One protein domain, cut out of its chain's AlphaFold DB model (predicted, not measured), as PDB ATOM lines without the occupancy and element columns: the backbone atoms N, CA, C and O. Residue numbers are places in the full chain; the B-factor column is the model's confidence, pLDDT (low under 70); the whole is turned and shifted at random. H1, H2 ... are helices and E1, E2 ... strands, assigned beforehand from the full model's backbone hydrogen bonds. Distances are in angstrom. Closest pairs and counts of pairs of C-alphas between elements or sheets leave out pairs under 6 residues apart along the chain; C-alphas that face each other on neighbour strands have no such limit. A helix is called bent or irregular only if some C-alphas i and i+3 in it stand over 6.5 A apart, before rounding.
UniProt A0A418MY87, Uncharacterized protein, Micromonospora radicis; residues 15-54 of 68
ATOM      1  N   GLN A  15     -23.187  10.932 -88.341       81.44
ATOM      2  CA  GLN A  15     -23.376  10.099 -87.147       81.44
ATOM      3  C   GLN A  15     -24.091  10.862 -86.030       81.44
ATOM      4  O   GLN A  15     -24.941  10.304 -85.332       81.44
ATOM      5  N   TYR A  16     -23.781  12.148 -85.882       82.00
ATOM      6  CA  TYR A  16     -24.474  13.037 -84.966       82.00
ATOM      7  C   TYR A  16     -25.955  13.196 -85.342       82.00
ATOM      8  O   TYR A  16     -26.821  13.002 -84.487       82.00
ATOM      9  N   LEU A  17     -26.270  13.474 -86.613       85.62
ATOM     10  CA  LEU A  17     -27.653  13.584 -87.088       85.62
ATOM     11  C   LEU A  17     -28.437  12.286 -86.867       85.62
ATOM     12  O   LEU A  17     -29.568  12.334 -86.384       85.62
ATOM     13  N   ILE A  18     -27.826  11.132 -87.142       88.19
ATOM     14  CA  ILE A  18     -28.432   9.817 -86.900       88.19
ATOM     15  C   ILE A  18     -28.708   9.626 -85.404       88.19
ATOM     16  O   ILE A  18     -29.820   9.255 -85.021       88.19
ATOM     17  N   ALA A  19     -27.739   9.922 -84.534       84.56
ATOM     18  CA  ALA A  19     -27.911   9.802 -83.087       84.56
ATOM     19  C   ALA A  19     -29.023  10.727 -82.559       84.56
ATOM     20  O   ALA A  19     -29.834  10.316 -81.718       84.56
ATOM     21  N   VAL A  20     -29.107  11.953 -83.081       83.62
ATOM     22  CA  VAL A  20     -30.166  12.916 -82.758       83.62
ATOM     23  C   VAL A  20     -31.527  12.409 -83.229       83.62
ATOM     24  O   VAL A  20     -32.467  12.383 -82.433       83.62
ATOM     25  N   ALA A  21     -31.635  11.944 -84.475       86.38
ATOM     26  CA  ALA A  21     -32.869  11.395 -85.028       86.38
ATOM     27  C   ALA A  21     -33.369  10.199 -84.204       86.38
ATOM     28  O   ALA A  21     -34.534  10.162 -83.804       86.38
ATOM     29  N   MET A  22     -32.479   9.266 -83.852       87.25
ATOM     30  CA  MET A  22     -32.825   8.135 -82.986       87.25
ATOM     31  C   MET A  22     -33.265   8.585 -81.591       87.25
ATOM     32  O   MET A  22     -34.221   8.044 -81.032       87.25
ATOM     33  N   THR A  23     -32.593   9.582 -81.016       84.50
ATOM     34  CA  THR A  23     -32.957  10.136 -79.705       84.50
ATOM     35  C   THR A  23     -34.353  10.755 -79.735       84.50
ATOM     36  O   THR A  23     -35.158  10.503 -78.833       84.50
ATOM     37  N   LEU A  24     -34.668  11.514 -80.787       83.44
ATOM     38  CA  LEU A  24     -35.991  12.097 -80.993       83.44
ATOM     39  C   LEU A  24     -37.054  11.012 -81.174       83.44
ATOM     40  O   LEU A  24     -38.056  11.057 -80.470       83.44
ATOM     41  N   ALA A  25     -36.820   9.999 -82.011       86.06
ATOM     42  CA  ALA A  25     -37.769   8.902 -82.223       86.06
ATOM     43  C   ALA A  25     -38.088   8.130 -80.925       86.06
ATOM     44  O   ALA A  25     -39.238   7.787 -80.658       86.06
ATOM     45  N   ARG A  26     -37.089   7.904 -80.059       84.94
ATOM     46  CA  ARG A  26     -37.298   7.241 -78.755       84.94
ATOM     47  C   ARG A  26     -38.093   8.103 -77.773       84.94
ATOM     48  O   ARG A  26     -38.886   7.576 -76.985       84.94
ATOM     49  N   ARG A  27     -37.852   9.417 -77.784       84.75
ATOM     50  CA  ARG A  27     -38.502  10.381 -76.885       84.75
ATOM     51  C   ARG A  27     -39.918  10.726 -77.351       84.75
ATOM     52  O   ARG A  27     -40.810  10.872 -76.514       84.75
ATOM     53  N   HIS A  28     -40.132  10.790 -78.662       88.12
ATOM     54  CA  HIS A  28     -41.388  11.168 -79.294       88.12
ATOM     55  C   HIS A  28     -42.084   9.976 -79.934       88.12
ATOM     56  O   HIS A  28     -42.042   9.783 -81.144       88.12
ATOM     57  N   ARG A  29     -42.795   9.210 -79.108       87.31
ATOM     58  CA  ARG A  29     -43.724   8.180 -79.583       87.31
ATOM     59  C   ARG A  29     -45.145   8.453 -79.087       87.31
ATOM     60  O   ARG A  29     -45.275   8.996 -77.984       87.31
ATOM     61  N   PRO A  30     -46.190   8.093 -79.849       90.81
ATOM     62  CA  PRO A  30     -47.559   8.083 -79.350       90.81
ATOM     63  C   PRO A  30     -47.672   7.210 -78.096       90.81
ATOM     64  O   PRO A  30     -47.130   6.106 -78.034       90.81
ATOM     65  N   ALA A  31     -48.347   7.723 -77.080       91.00
ATOM     66  CA  ALA A  31     -48.642   7.049 -75.831       91.00
ATOM     67  C   ALA A  31     -50.080   7.373 -75.423       91.00
ATOM     68  O   ALA A  31     -50.516   8.526 -75.482       91.00
ATOM     69  N   TRP A  32     -50.818   6.352 -75.000       93.69
ATOM     70  CA  TRP A  32     -52.164   6.535 -74.486       93.69
ATOM     71  C   TRP A  32     -52.118   7.208 -73.112       93.69
ATOM     72  O   TRP A  32     -51.410   6.753 -72.210       93.69
ATOM     73  N   SER A  33     -52.856   8.304 -72.943       89.38
ATOM     74  CA  SER A  33     -52.997   8.976 -71.655       89.38
ATOM     75  C   SER A  33     -54.337   8.626 -71.033       89.38
ATOM     76  O   SER A  33     -55.353   9.194 -71.418       89.38
ATOM     77  N   TRP A  34     -54.331   7.769 -70.012       90.62
ATOM     78  CA  TRP A  34     -55.532   7.457 -69.227       90.62
ATOM     79  C   TRP A  34     -56.137   8.697 -68.558       90.62
ATOM     80  O   TRP A  34     -57.349   8.827 -68.479       90.62
ATOM     81  N   ARG A  35     -55.303   9.660 -68.141       90.81
ATOM     82  CA  ARG A  35     -55.775  10.903 -67.509       90.81
ATOM     83  C   ARG A  35     -56.524  11.822 -68.477       90.81
ATOM     84  O   ARG A  35     -57.440  12.515 -68.060       90.81
ATOM     85  N   LYS A  36     -56.103  11.876 -69.747       89.12
ATOM     86  CA  LYS A  36     -56.724  12.738 -70.771       89.12
ATOM     87  C   LYS A  36     -57.603  11.971 -71.765       89.12
ATOM     88  O   LYS A  36     -58.114  12.596 -72.686       89.12
ATOM     89  N   TRP A  37     -57.717  10.647 -71.618       93.88
ATOM     90  CA  TRP A  37     -58.434   9.743 -72.526       93.88
ATOM     91  C   TRP A  37     -58.117   9.965 -74.013       93.88
ATOM     92  O   TRP A  37     -58.993   9.931 -74.873       93.88
ATOM     93  N   ARG A  38     -56.845  10.231 -74.330       92.62
ATOM     94  CA  ARG A  38     -56.400  10.497 -75.705       92.62
ATOM     95  C   ARG A  38     -54.958  10.076 -75.941       92.62
ATOM     96  O   ARG A  38     -54.160   9.987 -75.001       92.62
ATOM     97  N   TRP A  39     -54.610   9.883 -77.211       90.69
ATOM     98  CA  TRP A  39     -53.228   9.692 -77.645       90.69
ATOM     99  C   TRP A  39     -52.451  11.005 -77.533       90.69
ATOM    100  O   TRP A  39     -52.787  12.006 -78.162       90.69
ATOM    101  N   LEU A  40     -51.397  10.989 -76.725       92.25
ATOM    102  CA  LEU A  40     -50.444  12.083 -76.569       92.25
ATOM    103  C   LEU A  40     -49.061  11.614 -76.999       92.25
ATOM    104  O   LEU A  40     -48.795  10.424 -77.130       92.25
ATOM    105  N   CYS A  41     -48.131  12.539 -77.178       90.62
ATOM    106  CA  CYS A  41     -46.731  12.168 -77.242       90.62
ATOM    107  C   CYS A  41     -46.238  11.734 -75.852       90.62
ATOM    108  O   CYS A  41     -46.632  12.314 -74.843       90.62
ATOM    109  N   ARG A  42     -45.303  10.778 -75.783       87.88
ATOM    110  CA  ARG A  42     -44.650  10.350 -74.531       87.88
ATOM    111  C   ARG A  42     -43.997  11.506 -73.755       87.88
ATOM    112  O   ARG A  42     -43.830  11.401 -72.547       87.88
ATOM    113  N   CYS A  43     -43.662  12.612 -74.421       85.88
ATOM    114  CA  CYS A  43     -43.179  13.832 -73.769       85.88
ATOM    115  C   CYS A  43     -44.268  14.659 -73.050       85.88
ATOM    116  O   CYS A  43     -43.937  15.637 -72.390       85.88
ATOM    117  N   GLY A  44     -45.547  14.300 -73.189       85.31
ATOM    118  CA  GLY A  44     -46.693  14.994 -72.593       85.31
ATOM    119  C   GLY A  44     -47.375  16.028 -73.498       85.31
ATOM    120  O   GLY A  44     -48.450  16.515 -73.144       85.31
ATOM    121  N   ALA A  45     -46.795  16.343 -74.660       87.44
ATOM    122  CA  ALA A  45     -47.393  17.244 -75.645       87.44
ATOM    123  C   ALA A  45     -48.438  16.542 -76.530       87.44
ATOM    124  O   ALA A  45     -48.416  15.320 -76.694       87.44
ATOM    125  N   ASP A  46     -49.326  17.330 -77.130       88.56
ATOM    126  CA  ASP A  46     -50.295  16.848 -78.113       88.56
ATOM    127  C   ASP A  46     -49.638  16.379 -79.416       88.56
ATOM    128  O   ASP A  46     -48.532  16.803 -79.764       88.56
ATOM    129  N   LEU A  47     -50.314  15.464 -80.116       84.31
ATOM    130  CA  LEU A  47     -49.917  15.002 -81.445       84.31
ATOM    131  C   LEU A  47     -50.545  15.902 -82.532       84.31
ATOM    132  O   LEU A  47     -51.704  16.281 -82.383       84.31
ATOM    133  N   PRO A  48     -49.828  16.220 -83.632       84.06
ATOM    134  CA  PRO A  48     -48.421  15.907 -83.887       84.06
ATOM    135  C   PRO A  48     -47.495  16.671 -82.931       84.06
ATOM    136  O   PRO A  48     -47.667  17.866 -82.689       84.06
ATOM    137  N   CYS A  49     -46.501  15.970 -82.383       82.50
ATOM    138  CA  CYS A  49     -45.652  16.538 -81.346       82.50
ATOM    139  C   CYS A  49     -44.746  17.637 -81.908       82.50
ATOM    140  O   CYS A  49     -43.816  17.357 -82.658       82.50
ATOM    141  N   ARG A  50     -44.994  18.884 -81.501       79.25
ATOM    142  CA  ARG A  50     -44.154  20.052 -81.829       79.25
ATOM    143  C   ARG A  50     -43.257  20.490 -80.664       79.25
ATOM    144  O   ARG A  50     -42.695  21.582 -80.692       79.25
ATOM    145  N   ALA A  51     -43.141  19.663 -79.623       80.19
ATOM    146  CA  ALA A  51     -42.345  19.986 -78.447       80.19
ATOM    147  C   ALA A  51     -40.853  20.013 -78.802       80.19
ATOM    148  O   ALA A  51     -40.269  19.004 -79.195       80.19
ATOM    149  N   ARG A  52     -40.226  21.180 -78.641       75.31
ATOM    150  CA  ARG A  52     -38.781  21.342 -78.806       75.31
ATOM    151  C   ARG A  52     -38.088  20.842 -77.544       75.31
ATOM    152  O   ARG A  52     -38.070  21.536 -76.532       75.31
ATOM    153  N   HIS A  53     -37.510  19.645 -77.593       69.75
ATOM    154  CA  HIS A  53     -36.626  19.201 -76.521       69.75
ATOM    155  C   HIS A  53     -35.231  19.750 -76.749       69.75
ATOM    156  O   HIS A  53     -34.615  19.511 -77.787       69.75
ATOM    157  N   ARG A  54     -34.719  20.461 -75.746       68.38
ATOM    158  CA  ARG A  54     -33.315  20.842 -75.714       68.38
ATOM    159  C   ARG A  54     -32.500  19.557 -75.604       68.38
ATOM    160  O   ARG A  54     -32.579  18.854 -74.598       68.38
TER     161      ARG A  54
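AT A GLANCE: This is residues 15 to 54 of the 68 residues of an uncharacterized protein of Micromonospora radicis (UniProt A0A418MY87). A helix, H1, and a small two-stranded hairpin, E1 and E2, follow each other end to end along one long axis, and the last stretch, residues 42 to 54, winds away from E2 and folds back toward the helix's side of the model. Residues 15 to 23 of H1 stick out free at one end, and the hairpin's turn makes the other end. The printed part has 40 residues with one named helix and two named strands, in the order H1, E1, E2 along the chain; the sheet has the order E1 - E2 and is antiparallel. The class is mixed, helices and strands. The whole is loose, with a radius of gyration of the C-alphas of 11.4 A, and its outline is a rod spanning 38 by 14 by 13 A.

HOW THE PARTS SIT: H1, residues 15 to 27, comes first, and its residues 15 to 23 stand free, with no C-alpha 8 or more residues away along the chain within 10 A. In H1 every O i to N i+4 pair is within hydrogen-bond range. A tight link of 2 residues joins H1 to E1, residues 30 to 33. A tight link of 4 residues joins E1 to E2, residues 38 to 41, and the two strands form a hairpin. They are antiparallel neighbours, with 133 degrees between their N-to-C directions. The C-alphas of Trp 32 and Trp 39, which face each other, are 4.6 A apart. N of Ala 31 and O of Leu 40 are within hydrogen-bond range at 2.7 A, and N of Leu 40 and O of Ala 31 at 2.9 A. H1 and E2 are apart, but only just: their closest C-alphas are 8.4 A apart.

IN THESE COORDINATES: H1 begins at C-alpha 15, (-23.376, 10.099, -87.147), and ends at C-alpha 27, (-38.502, 10.381, -76.885), 18.3 A from first to last C-alpha; it is not bent. E1 runs from Pro 30 to Ser 33, 9.5 A. E2 runs from Arg 38 to Cys 41, 9.9 A, and ends at C-alpha 41, (-46.731, 12.168, -77.242).

THE WHOLE: The two C-alphas farthest apart are those of Gln 15 and Trp 37, at 38.0 A. The C-alphas of Gln 15 and Arg 54, the first and last printed residues, are 18.6 A apart. Without the stretch that stands free, the body has 31 residues and spans 27 by 14 by 13 A, with a radius of gyration of 9.0 A. The printed part has no cut, and neither link between named elements is long. Residues 42 to 54 hold no named element, and their C-alphas lie 5 to 13 A from the mean of the C-alphas. The mean pLDDT of the printed part is 85.8, and residues 53 to 54 are under 70.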